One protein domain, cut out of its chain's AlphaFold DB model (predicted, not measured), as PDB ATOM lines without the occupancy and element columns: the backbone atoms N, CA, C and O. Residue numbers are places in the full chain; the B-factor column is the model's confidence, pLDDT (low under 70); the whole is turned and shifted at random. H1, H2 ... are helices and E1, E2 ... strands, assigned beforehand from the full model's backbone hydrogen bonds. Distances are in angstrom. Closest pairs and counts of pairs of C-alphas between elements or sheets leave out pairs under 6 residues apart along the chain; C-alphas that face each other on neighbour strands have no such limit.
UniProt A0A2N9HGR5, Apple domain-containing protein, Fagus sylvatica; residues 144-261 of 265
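AT A GLANCE: This is residues 144 to 261 of the 265 residues of the protein "Apple domain-containing protein" of Fagus sylvatica (UniProt A0A2N9HGR5). One strongly twisted antiparallel sheet, in the order E3, E5, E4, E6, E7, curls round H1; the separate hairpin of E1 and E2 and the free loop 241 to 251 lie at opposite ends of the longest axis. The 118 printed residues run E1, E2, E3, H1, E4, E5, E6, H2, E7: two named helices, seven named strands, a mixed class with under half of the residues in named elements. The whole is compact, with a radius of gyration of the C-alphas of 14.8 A and spans of 47 by 35 by 29 A.

HOW THE PARTS SIT: Start at edge strand E3, residues 168 to 176, which bends by 85 degrees at residue 173; N 170 is 2.9 A from O 206 of E5, residues 202 to 208. Next comes E4, residues 190 to 194, with N 205 to O 194 at 2.8 A. E6, residues 223 to 228, follows, with N 224 to O 193 at 2.8 A, then edge strand E7, residues 255 to 260, with N 227 to O 256 at 2.9 A. H1, residues 177 to 186, is on one face, making two layers; its Cys 180 and Cys 204 of E5 are the closest C-alphas, 5.3 A. E3, H1 and E4 form a split strand-helix-strand unit, two strands that run the same way in one sheet with a helix between them along the chain and E5 between them in the sheet; its crossover is right-handed. H2, residues 229 to 233, only grazes the sheet. In both helices every O i to N i+4 pair is within hydrogen-bond range. In the hairpin of E1, residues 147 to 151, and E2, residues 155 to 159, N 148 is 2.8 A from O 158.

IN THESE COORDINATES: Find C-alpha 147 at (135.155, 157.003, 152.635), where E1 begins. E3 measures 20.0 A, E5 19.6 A and H1 14.4 A; E7 ends at C-alpha 260, (143.042, 155.546, 142.450).

THE WHOLE: The printed part has no cut; the links E5 to E6 and H2 to E7 are long. Look for low pLDDT at residues 231 to 256, among others.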
ATOM      1  N   GLY A 144     134.663 157.726 157.559       86.56
ATOM      2  CA  GLY A 144     134.209 156.362 157.829       86.56
ATOM      3  C   GLY A 144     134.863 155.295 156.944       86.56
ATOM      4  O   GLY A 144     135.871 155.537 156.280       86.56
ATOM      5  N   ALA A 145     134.299 154.086 156.982       85.69
ATOM      6  CA  ALA A 145     134.762 152.963 156.171       85.69
ATOM      7  C   ALA A 145     134.463 153.209 154.696       85.69
ATOM      8  O   ALA A 145     133.367 153.641 154.348       85.69
ATOM      9  N   TYR A 146     135.450 152.934 153.848       80.56
ATOM     10  CA  TYR A 146     135.415 153.174 152.409       80.56
ATOM     11  C   TYR A 146     135.202 154.636 152.005       80.56
ATOM     12  O   TYR A 146     135.128 154.919 150.817       80.56
ATOM     13  N   GLY A 147     135.163 155.582 152.942       83.44
ATOM     14  CA  GLY A 147     135.155 157.003 152.635       83.44
ATOM     15  C   GLY A 147     136.575 157.534 152.507       83.44
ATOM     16  O   GLY A 147     137.364 157.406 153.443       83.44
ATOM     17  N   LYS A 148     136.881 158.182 151.384       84.69
ATOM     18  CA  LYS A 148     138.106 158.956 151.195       84.69
ATOM     19  C   LYS A 148     137.842 160.442 151.353       84.69
ATOM     20  O   LYS A 148     136.872 160.989 150.824       84.69
ATOM     21  N   CYS A 149     138.751 161.091 152.059       86.75
ATOM     22  CA  CYS A 149     138.692 162.519 152.291       86.75
ATOM     23  C   CYS A 149     139.428 163.286 151.187       86.75
ATOM     24  O   CYS A 149     140.598 163.011 150.898       86.75
ATOM     25  N   VAL A 150     138.748 164.255 150.580       82.31
ATOM     26  CA  VAL A 150     139.314 165.192 149.608       82.31
ATOM     27  C   VAL A 150     139.235 166.586 150.219       82.31
ATOM     28  O   VAL A 150     138.183 167.002 150.685       82.31
ATOM     29  N   ASN A 151     140.365 167.287 150.265       79.75
ATOM     30  CA  ASN A 151     140.453 168.641 150.816       79.75
ATOM     31  C   ASN A 151     141.458 169.459 149.998       79.75
ATOM     32  O   ASN A 151     142.532 169.821 150.474       79.75
ATOM     33  N   VAL A 152     141.144 169.628 148.709       67.50
ATOM     34  CA  VAL A 152     141.949 170.422 147.761       67.50
ATOM     35  C   VAL A 152     141.343 171.812 147.582       67.50
ATOM     36  O   VAL A 152     142.048 172.806 147.723       67.50
ATOM     37  N   THR A 153     140.042 171.882 147.296       67.62
ATOM     38  CA  THR A 153     139.284 173.138 147.150       67.62
ATOM     39  C   THR A 153     138.183 173.265 148.197       67.62
ATOM     40  O   THR A 153     137.976 174.343 148.743       67.62
ATOM     41  N   GLU A 154     137.512 172.157 148.504       73.12
ATOM     42  CA  GLU A 154     136.478 172.039 149.526       73.12
ATOM     43  C   GLU A 154     136.630 170.682 150.223       73.12
ATOM     44  O   GLU A 154     137.167 169.736 149.640       73.12
ATOM     45  N   PHE A 155     136.211 170.610 151.486       80.06
ATOM     46  CA  PHE A 155     136.190 169.363 152.240       80.06
ATOM     47  C   PHE A 155     135.034 168.488 151.750       80.06
ATOM     48  O   PHE A 155     133.870 168.865 151.881       80.06
ATOM     49  N   GLU A 156     135.354 167.296 151.259       81.19
ATOM     50  CA  GLU A 156     134.363 166.330 150.801       81.19
ATOM     51  C   GLU A 156     134.760 164.903 151.197       81.19
ATOM     52  O   GLU A 156     135.906 164.475 151.029       81.19
ATOM     53  N   CYS A 157     133.788 164.146 151.709       84.94
ATOM     54  CA  CYS A 157     133.909 162.702 151.867       84.94
ATOM     55  C   CYS A 157     133.294 162.025 150.645       84.94
ATOM     56  O   CYS A 157     132.077 162.040 150.471       84.94
ATOM     57  N   THR A 158     134.137 161.408 149.823       82.25
ATOM     58  CA  THR A 158     133.699 160.620 148.665       82.25
ATOM     59  C   THR A 158     133.875 159.135 148.965       82.25
ATOM     60  O   THR A 158     134.741 158.758 149.749       82.25
ATOM     61  N   CYS A 159     133.056 158.264 148.382       80.19
ATOM     62  CA  CYS A 159     133.142 156.828 148.651       80.19
ATOM     63  C   CYS A 159     134.041 156.113 147.633       80.19
ATOM     64  O   CYS A 159     133.958 156.346 146.426       80.19
ATOM     65  N   HIS A 160     134.850 155.176 148.119       73.44
ATOM     66  CA  HIS A 160     135.376 154.072 147.331       73.44
ATOM     67  C   HIS A 160     134.210 153.172 146.895       73.44
ATOM     68  O   HIS A 160     133.233 152.992 147.622       73.44
ATOM     69  N   LYS A 161     134.314 152.560 145.716       66.19
ATOM     70  CA  LYS A 161     133.280 151.666 145.163       66.19
ATOM     71  C   LYS A 161     133.381 150.221 145.690       66.19
ATOM     72  O   LYS A 161     133.205 149.275 144.931       66.19
ATOM     73  N   ALA A 162     133.722 150.040 146.964       62.72
ATOM     74  CA  ALA A 162     133.978 148.728 147.560       62.72
ATOM     75  C   ALA A 162     133.428 148.641 148.984       62.72
ATOM     76  O   ALA A 162     133.271 149.662 149.640       62.72
ATOM     77  N   ASN A 163     133.177 147.415 149.449       56.50
ATOM     78  CA  ASN A 163     132.746 147.094 150.809       56.50
ATOM     79  C   ASN A 163     133.545 145.889 151.333       56.50
ATOM     80  O   ASN A 163     133.990 145.042 150.559       56.50
ATOM     81  N   GLY A 164     133.688 145.773 152.648       54.94
ATOM     82  CA  GLY A 164     134.421 144.692 153.305       54.94
ATOM     83  C   GLY A 164     134.170 144.708 154.804       54.94
ATOM     84  O   GLY A 164     133.208 145.316 155.256       54.94
ATOM     85  N   LEU A 165     134.956 143.927 155.550       45.16
ATOM     86  CA  LEU A 165     134.811 143.770 156.995       45.16
ATOM     87  C   LEU A 165     136.188 143.623 157.653       45.16
ATOM     88  O   LEU A 165     136.909 142.676 157.341       45.16
ATOM     89  N   ARG A 166     136.505 144.515 158.605       53.50
ATOM     90  CA  ARG A 166     137.644 144.469 159.555       53.50
ATOM     91  C   ARG A 166     139.052 144.625 158.954       53.50
ATOM     92  O   ARG A 166     139.596 143.701 158.362       53.50
ATOM     93  N   GLU A 167     139.688 145.760 159.249       62.56
ATOM     94  CA  GLU A 167     141.018 146.143 158.748       62.56
ATOM     95  C   GLU A 167     142.142 145.170 159.177       62.56
ATOM     96  O   GLU A 167     142.430 144.997 160.367       62.56
ATOM     97  N   MET A 168     142.836 144.585 158.197       64.56
ATOM     98  CA  MET A 168     144.160 143.969 158.352       64.56
ATOM     99  C   MET A 168     145.051 144.326 157.163       64.56
ATOM    100  O   MET A 168     144.574 144.518 156.046       64.56
ATOM    101  N   ARG A 169     146.366 144.373 157.390       74.25
ATOM    102  CA  ARG A 169     147.357 144.661 156.351       74.25
ATOM    103  C   ARG A 169     148.500 143.663 156.370       74.25
ATOM    104  O   ARG A 169     149.001 143.320 157.439       74.25
ATOM    105  N   GLN A 170     148.926 143.242 155.184       82.31
ATOM    106  CA  GLN A 170     150.065 142.354 154.978       82.31
ATOM    107  C   GLN A 170     151.063 142.999 154.017       82.31
ATOM    108  O   GLN A 170     150.661 143.550 152.995       82.31
ATOM    109  N   ILE A 171     152.354 142.904 154.342       83.25
ATOM    110  CA  ILE A 171     153.453 143.426 153.523       83.25
ATOM    111  C   ILE A 171     154.359 142.283 153.082       83.25
ATOM    112  O   ILE A 171     154.710 141.431 153.897       83.25
ATOM    113  N   ASP A 172     154.751 142.311 151.814       83.75
ATOM    114  CA  ASP A 172     155.797 141.474 151.237       83.75
ATOM    115  C   ASP A 172     156.680 142.327 150.318       83.75
ATOM    116  O   ASP A 172     156.282 142.674 149.208       83.75
ATOM    117  N   SER A 173     157.866 142.709 150.795       81.44
ATOM    118  CA  SER A 173     158.776 143.603 150.067       81.44
ATOM    119  C   SER A 173     159.431 142.959 148.842       81.44
ATOM    120  O   SER A 173     159.909 143.681 147.976       81.44
ATOM    121  N   ASN A 174     159.451 141.626 148.748       83.38
ATOM    122  CA  ASN A 174     160.114 140.909 147.653       83.38
ATOM    123  C   ASN A 174     159.166 140.609 146.485       83.38
ATOM    124  O   ASN A 174     159.593 140.069 145.466       83.38
ATOM    125  N   MET A 175     157.879 140.909 146.643       86.56
ATOM    126  CA  MET A 175     156.849 140.623 145.655       86.56
ATOM    127  C   MET A 175     156.655 141.811 144.715       86.56
ATOM    128  O   MET A 175     156.539 142.952 145.163       86.56
ATOM    129  N   SER A 176     156.561 141.537 143.416       88.62
ATOM    130  CA  SER A 176     156.232 142.565 142.425       88.62
ATOM    131  C   SER A 176     154.771 143.018 142.532       88.62
ATOM    132  O   SER A 176     153.899 142.260 142.966       88.62
ATOM    133  N   LEU A 177     154.461 144.226 142.051       86.56
ATOM    134  CA  LEU A 177     153.085 144.736 142.023       86.56
ATOM    135  C   LEU A 177     152.133 143.825 141.215       86.56
ATOM    136  O   LEU A 177     150.980 143.623 141.598       86.56
ATOM    137  N   LYS A 178     152.626 143.198 140.138       87.88
ATOM    138  CA  LYS A 178     151.853 142.248 139.318       87.88
ATOM    139  C   LYS A 178     151.530 140.952 140.066       87.88
ATOM    140  O   LYS A 178     150.405 140.459 140.007       87.88
ATOM    141  N   GLU A 179     152.497 140.395 140.791       89.94
ATOM    142  CA  GLU A 179     152.246 139.244 141.667       89.94
ATOM    143  C   GLU A 179     151.317 139.622 142.826       89.94
ATOM    144  O   GLU A 179     150.458 138.828 143.210       89.94
ATOM    145  N   CYS A 180     151.436 140.852 143.337       90.31
ATOM    146  CA  CYS A 180     150.564 141.395 144.375       90.31
ATOM    147  C   CYS A 180     149.099 141.402 143.929       90.31
ATOM    148  O   CYS A 180     148.230 140.884 144.639       90.31
ATOM    149  N   GLN A 181     148.843 141.904 142.716       89.50
ATOM    150  CA  GLN A 181     147.532 141.880 142.075       89.50
ATOM    151  C   GLN A 181     146.985 140.451 141.985       89.50
ATOM    152  O   GLN A 181     145.856 140.193 142.408       89.50
ATOM    153  N   GLN A 182     147.785 139.510 141.471       89.94
ATOM    154  CA  GLN A 182     147.360 138.122 141.288       89.94
ATOM    155  C   GLN A 182     147.001 137.458 142.625       89.94
ATOM    156  O   GLN A 182     145.916 136.894 142.771       89.94
ATOM    157  N   ARG A 183     147.850 137.602 143.647       90.81
ATOM    158  CA  ARG A 183     147.582 137.036 144.978       90.81
ATOM    159  C   ARG A 183     146.402 137.689 145.690       90.81
ATOM    160  O   ARG A 183     145.777 137.061 146.542       90.81
ATOM    161  N   CYS A 184     146.133 138.964 145.416       89.56
ATOM    162  CA  CYS A 184     144.968 139.653 145.958       89.56
ATOM    163  C   CYS A 184     143.681 139.185 145.252       89.56
ATOM    164  O   CYS A 184     142.674 138.959 145.917       89.56
ATOM    165  N   LEU A 185     143.719 138.924 143.939       88.00
ATOM    166  CA  LEU A 185     142.591 138.337 143.199       88.00
ATOM    167  C   LEU A 185     142.228 136.935 143.697       88.00
ATOM    168  O   LEU A 185     141.046 136.646 143.887       88.00
ATOM    169  N   GLU A 186     143.237 136.097 143.940       89.38
ATOM    170  CA  GLU A 186     143.079 134.723 144.440       89.38
ATOM    171  C   GLU A 186     142.498 134.659 145.860       89.38
ATOM    172  O   GLU A 186     141.905 133.653 146.247       89.38
ATOM    173  N   ASN A 187     142.631 135.733 146.641       87.12
ATOM    174  CA  ASN A 187     142.105 135.810 147.996       87.12
ATOM    175  C   ASN A 187     140.844 136.681 148.038       87.12
ATOM    176  O   ASN A 187     140.926 137.906 147.996       87.12
ATOM    177  N   CYS A 188     139.668 136.064 148.179       86.19
ATOM    178  CA  CYS A 188     138.376 136.767 148.217       86.19
ATOM    179  C   CYS A 188     138.240 137.801 149.346       86.19
ATOM    180  O   CYS A 188     137.404 138.691 149.241       86.19
ATOM    181  N   ASN A 189     139.062 137.719 150.396       85.81
ATOM    182  CA  ASN A 189     139.044 138.684 151.497       85.81
ATOM    183  C   ASN A 189     139.939 139.907 151.237       85.81
ATOM    184  O   ASN A 189     139.918 140.847 152.030       85.81
ATOM    185  N   CYS A 190     140.766 139.884 150.187       87.88
ATOM    186  CA  CYS A 190     141.634 141.002 149.835       87.88
ATOM    187  C   CYS A 190     140.795 142.124 149.210       87.88
ATOM    188  O   CYS A 190     140.124 141.903 148.199       87.88
ATOM    189  N   THR A 191     140.821 143.307 149.825       88.38
ATOM    190  CA  THR A 191     139.979 144.460 149.463       88.38
ATOM    191  C   THR A 191     140.746 145.533 148.702       88.38
ATOM    192  O   THR A 191     140.152 146.237 147.887       88.38
ATOM    193  N   ALA A 192     142.059 145.632 148.907       89.19
ATOM    194  CA  ALA A 192     142.927 146.495 148.114       89.19
ATOM    195  C   ALA A 192     144.375 145.999 148.098       89.19
ATOM    196  O   ALA A 192     144.788 145.218 148.960       89.19
ATOM    197  N   TYR A 193     145.162 146.497 147.149       89.31
ATOM    198  CA  TYR A 193     146.612 146.338 147.136       89.31
ATOM    199  C   TYR A 193     147.325 147.603 146.640       89.31
ATOM    200  O   TYR A 193     146.697 148.514 146.106       89.31
ATOM    201  N   GLY A 194     148.639 147.669 146.830       87.88
ATOM    202  CA  GLY A 194     149.478 148.799 146.433       87.88
ATOM    203  C   GLY A 194     150.960 148.494 146.630       87.88
ATOM    204  O   GLY A 194     151.312 147.487 147.251       87.88
ATOM    205  N   GLY A 195     151.817 149.357 146.086       83.69
ATOM    206  CA  GLY A 195     153.264 149.281 146.289       83.69
ATOM    207  C   GLY A 195     153.664 149.627 147.726       83.69
ATOM    208  O   GLY A 195     152.931 150.318 148.437       83.69
ATOM    209  N   VAL A 196     154.821 149.132 148.168       78.50
ATOM    210  CA  VAL A 196     155.410 149.520 149.463       78.50
ATOM    211  C   VAL A 196     156.340 150.716 149.280       78.50
ATOM    212  O   VAL A 196     156.300 151.636 150.096       78.50
ATOM    213  N   ASP A 197     157.145 150.701 148.216       68.88
ATOM    214  CA  ASP A 197     158.029 151.798 147.825       68.88
ATOM    215  C   ASP A 197     157.435 152.569 146.639       68.88
ATOM    216  O   ASP A 197     157.149 151.994 145.585       68.88
ATOM    217  N   VAL A 198     157.255 153.879 146.817       66.31
ATOM    218  CA  VAL A 198     156.687 154.772 145.792       66.31
ATOM    219  C   VAL A 198     157.669 155.020 144.644       66.31
ATOM    220  O   VAL A 198     157.240 155.292 143.529       66.31
ATOM    221  N   LYS A 199     158.984 154.934 144.883       64.44
ATOM    222  CA  LYS A 199     160.004 155.223 143.863       64.44
ATOM    223  C   LYS A 199     160.273 154.050 142.935       64.44
ATOM    224  O   LYS A 199     160.611 154.266 141.776       64.44
ATOM    225  N   GLU A 200     160.172 152.836 143.456       59.84
ATOM    226  CA  GLU A 200     160.560 151.621 142.733       59.84
ATOM    227  C   GLU A 200     159.353 150.793 142.266       59.84
ATOM    228  O   GLU A 200     159.543 149.749 141.646       59.84
ATOM    229  N   GLU A 201     158.121 151.225 142.589       63.59
ATOM    230  CA  GLU A 201     156.886 150.426 142.458       63.59
ATOM    231  C   GLU A 201     157.065 148.994 142.998       63.59
ATOM    232  O   GLU A 201     156.516 148.008 142.492       63.59
ATOM    233  N   ALA A 202     157.884 148.889 144.045       72.25
ATOM    234  CA  ALA A 202     158.381 147.636 144.569       72.25
ATOM    235  C   ALA A 202     157.669 147.261 145.867       72.25
ATOM    236  O   ALA A 202     157.230 148.100 146.667       72.25
ATOM    237  N   GLY A 203     157.576 145.954 146.081       83.44
ATOM    238  CA  GLY A 203     156.874 145.376 147.208       83.44
ATOM    239  C   GLY A 203     155.358 145.361 147.031       83.44
ATOM    240  O   GLY A 203     154.762 146.014 146.176       83.44
ATOM    241  N   CYS A 204     154.724 144.584 147.895       87.56
ATOM    242  CA  CYS A 204     153.299 144.337 147.901       87.56
ATOM    243  C   CYS A 204     152.728 144.660 149.274       87.56
ATOM    244  O   CYS A 204     153.039 143.986 150.259       87.56
ATOM    245  N   MET A 205     151.847 145.652 149.337       87.44
ATOM    246  CA  MET A 205     150.955 145.860 150.468       87.44
ATOM    247  C   MET A 205     149.556 145.400 150.075       87.44
ATOM    248  O   MET A 205     149.036 145.794 149.037       87.44
ATOM    249  N   ARG A 206     148.949 144.539 150.893       89.19
ATOM    250  CA  ARG A 206     147.578 144.049 150.704       89.19
ATOM    251  C   ARG A 206     146.739 144.375 151.922       89.19
ATOM    252  O   ARG A 206     147.165 144.140 153.055       89.19
ATOM    253  N   TRP A 207     145.548 144.889 151.665       86.88
ATOM    254  CA  TRP A 207     144.537 145.206 152.656       86.88
ATOM    255  C   TRP A 207     143.454 144.139 152.641       86.88
ATOM    256  O   TRP A 207     143.064 143.622 151.593       86.88
ATOM    257  N   TYR A 208     142.965 143.841 153.832       85.88
ATOM    258  CA  TYR A 208     141.840 142.962 154.077       85.88
ATOM    259  C   TYR A 208     140.822 143.729 154.914       85.88
ATOM    260  O   TYR A 208     141.199 144.448 155.843       85.88
ATOM    261  N   GLY A 209     139.545 143.571 154.575       84.88
ATOM    262  CA  GLY A 209     138.446 144.255 155.242       84.88
ATOM    263  C   GLY A 209     138.358 145.751 154.959       84.88
ATOM    264  O   GLY A 209     138.730 146.195 153.869       84.88
ATOM    265  N   ASP A 210     137.831 146.500 155.931       84.25
ATOM    266  CA  ASP A 210     137.471 147.912 155.768       84.25
ATOM    267  C   ASP A 210     138.680 148.792 155.458       84.25
ATOM    268  O   ASP A 210     139.669 148.809 156.197       84.25
ATOM    269  N   LEU A 211     138.570 149.578 154.386       84.12
ATOM    270  CA  LEU A 211     139.502 150.664 154.117       84.12
ATOM    271  C   LEU A 211     139.103 151.858 154.978       84.12
ATOM    272  O   LEU A 211     138.048 152.451 154.772       84.12
ATOM    273  N   MET A 212     139.939 152.188 155.955       87.44
ATOM    274  CA  MET A 212     139.695 153.274 156.898       87.44
ATOM    275  C   MET A 212     140.731 154.378 156.738       87.44
ATOM    276  O   MET A 212     141.923 154.113 156.532       87.44
ATOM    277  N   ASP A 213     140.272 155.610 156.964       88.56
ATOM    278  CA  ASP A 213     141.141 156.776 157.117       88.56
ATOM    279  C   ASP A 213     141.987 157.043 155.854       88.56
ATOM    280  O   ASP A 213     143.194 157.276 155.915       88.56
ATOM    281  N   THR A 214     141.349 156.935 154.684       86.94
ATOM    282  CA  THR A 214     141.957 157.243 153.386       86.94
ATOM    283  C   THR A 214     141.756 158.719 153.043       86.94
ATOM    284  O   THR A 214     140.709 159.317 153.305       86.94
ATOM    285  N   ARG A 215     142.772 159.336 152.435       85.38
ATOM    286  CA  ARG A 215     142.696 160.705 151.915       85.38
ATOM    287  C   ARG A 215     143.450 160.823 150.603       85.38
ATOM    288  O   ARG A 215     144.409 160.089 150.371       85.38
ATOM    289  N   VAL A 216     143.031 161.768 149.770       82.38
ATOM    290  CA  VAL A 216     143.712 162.070 148.509       82.38
ATOM    291  C   VAL A 216     144.761 163.151 148.751       82.38
ATOM    292  O   VAL A 216     144.475 164.200 149.332       82.38
ATOM    293  N   LEU A 217     145.989 162.877 148.320       77.56
ATOM    294  CA  LEU A 217     147.143 163.768 148.416       77.56
ATOM    295  C   LEU A 217     147.776 163.911 147.031       77.56
ATOM    296  O   LEU A 217     147.778 162.953 146.263       77.56
ATOM    297  N   LYS A 218     148.329 165.093 146.726       75.56
ATOM    298  CA  LYS A 218     149.046 165.339 145.459       75.56
ATOM    299  C   LYS A 218     150.289 164.456 145.330       75.56
ATOM    300  O   LYS A 218     150.515 163.854 144.296       75.56
ATOM    301  N   GLU A 219     151.046 164.336 146.417       76.75
ATOM    302  CA  GLU A 219     152.229 163.471 146.535       76.75
ATOM    303  C   GLU A 219     151.872 162.149 147.240       76.75
ATOM    304  O   GLU A 219     152.626 161.627 148.061       76.75
ATOM    305  N   GLY A 220     150.654 161.656 146.994       75.19
ATOM    306  CA  GLY A 220     150.190 160.368 147.497       75.19
ATOM    307  C   GLY A 220     150.793 159.192 146.728       75.19
ATOM    308  O   GLY A 220     151.631 159.351 145.845       75.19
ATOM    309  N   GLN A 221     150.326 157.991 147.049       79.81
ATOM    310  CA  GLN A 221     150.686 156.760 146.344       79.81
ATOM    311  C   GLN A 221     149.434 156.109 145.754       79.81
ATOM    312  O   GLN A 221     148.332 156.308 146.276       79.81
ATOM    313  N   ASN A 222     149.610 155.289 144.719       82.19
ATOM    314  CA  ASN A 222     148.503 154.564 144.100       82.19
ATOM    315  C   ASN A 222     147.955 153.478 145.036       82.19
ATOM    316  O   ASN A 222     148.706 152.725 145.665       82.19
ATOM    317  N   LEU A 223     146.626 153.376 145.083       85.06
ATOM    318  CA  LEU A 223     145.896 152.310 145.763       85.06
ATOM    319  C   LEU A 223     144.951 151.638 144.763       85.06
ATOM    320  O   LEU A 223     144.142 152.305 144.118       85.06
ATOM    321  N   TYR A 224     145.030 150.313 144.660       86.88
ATOM    322  CA  TYR A 224     144.178 149.512 143.788       86.88
ATOM    323  C   TYR A 224     143.082 148.856 144.616       86.88
ATOM    324  O   TYR A 224     143.350 147.957 145.413       86.88
ATOM    325  N   VAL A 225     141.838 149.296 144.434       86.94
ATOM    326  CA  VAL A 225     140.691 148.835 145.228       86.94
ATOM    327  C   VAL A 225     139.894 147.789 144.450       86.94
ATOM    328  O   VAL A 225     139.642 147.955 143.252       86.94
ATOM    329  N   ARG A 226     139.515 146.695 145.124       85.94
ATOM    330  CA  ARG A 226     138.721 145.612 144.531       85.94
ATOM    331  C   ARG A 226     137.297 146.082 144.307       85.94
ATOM    332  O   ARG A 226     136.671 146.576 145.237       85.94
ATOM    333  N   VAL A 227     136.765 145.849 143.115       82.31
ATOM    334  CA  VAL A 227     135.378 146.171 142.767       82.31
ATOM    335  C   VAL A 227     134.723 145.043 141.979       82.31
ATOM    336  O   VAL A 227     135.401 144.184 141.405       82.31
ATOM    337  N   ASP A 228     133.395 145.063 141.919       74.31
ATOM    338  CA  ASP A 228     132.634 144.177 141.046       74.31
ATOM    339  C   ASP A 228     132.906 144.483 139.571       74.31
ATOM    340  O   ASP A 228     133.108 145.629 139.167       74.31
ATOM    341  N   ALA A 229     132.872 143.453 138.725       75.44
ATOM    342  CA  ALA A 229     133.113 143.610 137.291       75.44
ATOM    343  C   ALA A 229     132.115 144.574 136.625       75.44
ATOM    344  O   ALA A 229     132.465 145.245 135.659       75.44
ATOM    345  N   VAL A 230     130.893 144.687 137.158       72.81
ATOM    346  CA  VAL A 230     129.876 145.632 136.668       72.81
ATOM    347  C   VAL A 230     130.346 147.082 136.824       72.81
ATOM    348  O   VAL A 230     130.172 147.880 135.906       72.81
ATOM    349  N   GLU A 231     131.023 147.412 137.926       69.75
ATOM    350  CA  GLU A 231     131.556 148.759 138.169       69.75
ATOM    351  C   GLU A 231     132.640 149.142 137.154       69.75
ATOM    352  O   GLU A 231     132.741 150.306 136.765       69.75
ATOM    353  N   LEU A 232     133.410 148.165 136.665       65.81
ATOM    354  CA  LEU A 232     134.429 148.383 135.633       65.81
ATOM    355  C   LEU A 232     133.822 148.692 134.263       65.81
ATOM    356  O   LEU A 232     134.412 149.446 133.497       65.81
ATOM    357  N   VAL A 233     132.642 148.144 133.967       61.59
ATOM    358  CA  VAL A 233     131.940 148.368 132.692       61.59
ATOM    359  C   VAL A 233     131.238 149.731 132.669       61.59
ATOM    360  O   VAL A 233     131.115 150.331 131.608       61.59
ATOM    361  N   THR A 234     130.828 150.264 133.828       57.56
ATOM    362  CA  THR A 234     130.206 151.605 133.916       57.56
ATOM    363  C   THR A 234     131.188 152.771 133.751       57.56
ATOM    364  O   THR A 234     130.758 153.904 133.536       57.56
ATOM    365  N   LYS A 235     132.503 152.526 133.838       52.47
ATOM    366  CA  LYS A 235     133.529 153.529 133.534       52.47
ATOM    367  C   LYS A 235     133.774 153.570 132.026       52.47
ATOM    368  O   LYS A 235     134.726 152.971 131.531       52.47
ATOM    369  N   GLU A 236     132.943 154.313 131.297       41.22
ATOM    370  CA  GLU A 236     133.352 154.794 129.977       41.22
ATOM    371  C   GLU A 236     134.649 155.601 130.126       41.22
ATOM    372  O   GLU A 236     134.781 156.541 130.913       41.22
ATOM    373  N   CYS A 237     135.658 155.096 129.431       43.06
ATOM    374  CA  CYS A 237     137.057 155.419 129.569       43.06
ATOM    375  C   CYS A 237     137.392 156.726 128.848       43.06
ATOM    376  O   CYS A 237     137.305 156.785 127.628       43.06
ATOM    377  N   ASN A 238     137.876 157.730 129.582       32.31
ATOM    378  CA  ASN A 238     138.582 158.865 128.980       32.31
ATOM    379  C   ASN A 238     140.083 158.902 129.302       32.31
ATOM    380  O   ASN A 238     140.697 159.925 129.020       32.31
ATOM    381  N   LYS A 239     140.686 157.824 129.851       32.00
ATOM    382  CA  LYS A 239     142.165 157.648 129.940       32.00
ATOM    383  C   LYS A 239     142.703 156.332 130.545       32.00
ATOM    384  O   LYS A 239     143.916 156.194 130.640       32.00
ATOM    385  N   CYS A 240     141.887 155.347 130.929       34.09
ATOM    386  CA  CYS A 240     142.399 154.061 131.433       34.09
ATOM    387  C   CYS A 240     142.487 153.029 130.301       34.09
ATOM    388  O   CYS A 240     141.464 152.544 129.820       34.09
ATOM    389  N   ALA A 241     143.702 152.690 129.870       29.91
ATOM    390  CA  ALA A 241     143.942 151.653 128.873       29.91
ATOM    391  C   ALA A 241     143.141 150.376 129.198       29.91
ATOM    392  O   ALA A 241     143.358 149.728 130.221       29.91
ATOM    393  N   LEU A 242     142.201 150.024 128.314       30.61
ATOM    394  CA  LEU A 242     141.555 148.718 128.313       30.61
ATOM    395  C   LEU A 242     142.650 147.656 128.142       30.61
ATOM    396  O   LEU A 242     143.155 147.462 127.037       30.61
ATOM    397  N   MET A 243     142.960 146.895 129.191       26.22
ATOM    398  CA  MET A 243     143.450 145.535 128.979       26.22
ATOM    399  C   MET A 243     142.249 144.664 128.608       26.22
ATOM    400  O   MET A 243     141.642 144.010 129.452       26.22
ATOM    401  N   LEU A 244     141.897 144.660 127.318       29.44
ATOM    402  CA  LEU A 244     141.136 143.561 126.730       29.44
ATOM    403  C   LEU A 244     142.037 142.325 126.721       29.44
ATOM    404  O   LEU A 244     142.688 142.015 125.728       29.44
ATOM    405  N   ALA A 245     142.090 141.612 127.843       30.52
ATOM    406  CA  ALA A 245     142.546 140.235 127.824       30.52
ATOM    407  C   ALA A 245     141.427 139.397 127.189       30.52
ATOM    408  O   ALA A 245     140.329 139.291 127.734       30.52
ATOM    409  N   GLN A 246     141.696 138.841 126.005       28.27
ATOM    410  CA  GLN A 246     140.839 137.854 125.353       28.27
ATOM    411  C   GLN A 246     140.475 136.744 126.351       28.27
ATOM    412  O   GLN A 246     141.332 135.978 126.794       28.27
ATOM    413  N   LEU A 247     139.194 136.662 126.711       34.41
ATOM    414  CA  LEU A 247     138.666 135.599 127.554       34.41
ATOM    415  C   LEU A 247     138.470 134.340 126.702       34.41
ATOM    416  O   LEU A 247     137.598 134.290 125.835       34.41
ATOM    417  N   GLY A 248     139.261 133.304 126.980       28.39
ATOM    418  CA  GLY A 248     138.898 131.933 126.627       28.39
ATOM    419  C   GLY A 248     137.651 131.468 127.407       28.39
ATOM    420  O   GLY A 248     137.296 132.070 128.423       28.39
ATOM    421  N   PRO A 249     136.968 130.382 126.992       33.53
ATOM    422  CA  PRO A 249     135.572 130.099 127.366       33.53
ATOM    423  C   PRO A 249     135.304 129.686 128.826       33.53
ATOM    424  O   PRO A 249     134.198 129.246 129.136       33.53
ATOM    425  N   LYS A 250     136.276 129.768 129.737       34.00
ATOM    426  CA  LYS A 250     136.127 129.308 131.126       34.00
ATOM    427  C   LYS A 250     136.869 130.227 132.093       34.00
ATOM    428  O   LYS A 250     138.003 129.934 132.439       34.00
ATOM    429  N   LEU A 251     136.209 131.321 132.482       32.03
ATOM    430  CA  LEU A 251     136.304 132.077 133.751       32.03
ATOM    431  C   LEU A 251     135.885 133.525 133.466       32.03
ATOM    432  O   LEU A 251     136.701 134.366 133.104       32.03
ATOM    433  N   LYS A 252     134.592 133.835 133.618       36.50
ATOM    434  CA  LYS A 252     134.166 135.235 133.734       36.50
ATOM    435  C   LYS A 252     134.678 135.732 135.087       36.50
ATOM    436  O   LYS A 252     134.151 135.309 136.112       36.50
ATOM    437  N   GLN A 253     135.719 136.564 135.106       45.22
ATOM    438  CA  GLN A 253     136.108 137.272 136.326       45.22
ATOM    439  C   GLN A 253     134.927 138.153 136.757       45.22
ATOM    440  O   GLN A 253     134.509 139.038 136.017       45.22
ATOM    441  N   THR A 254     134.348 137.874 137.925       50.34
ATOM    442  CA  THR A 254     133.222 138.642 138.486       50.34
ATOM    443  C   THR A 254     133.676 139.904 139.221       50.34
ATOM    444  O   THR A 254     132.838 140.717 139.593       50.34
ATOM    445  N   THR A 255     134.986 140.095 139.402       52.06
ATOM    446  CA  THR A 255     135.599 141.227 140.116       52.06
ATOM    447  C   THR A 255     136.869 141.691 139.405       52.06
ATOM    448  O   THR A 255     137.552 140.865 138.801       52.06
ATOM    449  N   GLY A 256     137.243 142.962 139.552       67.06
ATOM    450  CA  GLY A 256     138.548 143.481 139.126       67.06
ATOM    451  C   GLY A 256     138.979 144.703 139.943       67.06
ATOM    452  O   GLY A 256     138.519 144.871 141.071       67.06
ATOM    453  N   TRP A 257     139.892 145.522 139.415       73.31
ATOM    454  CA  TRP A 257     140.568 146.582 140.179       73.31
ATOM    455  C   TRP A 257     140.351 147.962 139.574       73.31
ATOM    456  O   TRP A 257     140.404 148.124 138.356       73.31
ATOM    457  N   ILE A 258     140.163 148.959 140.438       66.75
ATOM    458  CA  ILE A 258     140.229 150.374 140.073       66.75
ATOM    459  C   ILE A 258     141.493 150.963 140.687       66.75
ATOM    460  O   ILE A 258     141.694 150.868 141.895       66.75
ATOM    461  N   GLU A 259     142.308 151.590 139.846       69.56
ATOM    462  CA  GLU A 259     143.408 152.437 140.287       69.56
ATOM    463  C   GLU A 259     142.867 153.792 140.749       69.56
ATOM    464  O   GLU A 259     142.132 154.465 140.018       69.56
ATOM    465  N   GLU A 260     143.213 154.180 141.973       66.19
ATOM    466  CA  GLU A 260     143.042 155.546 142.450       66.19
ATOM    467  C   GLU A 260     144.396 156.257 142.411       66.19
ATOM    468  O   GLU A 260     145.256 156.007 143.257       66.19
ATOM    469  N   THR A 261     144.588 157.114 141.406       56.34
ATOM    470  CA  THR A 261     145.805 157.916 141.238       56.34
ATOM    471  C   THR A 261     145.723 159.234 142.018       56.34
ATOM    472  O   THR A 261     144.626 159.786 142.181       56.34
TER     473      THR A 261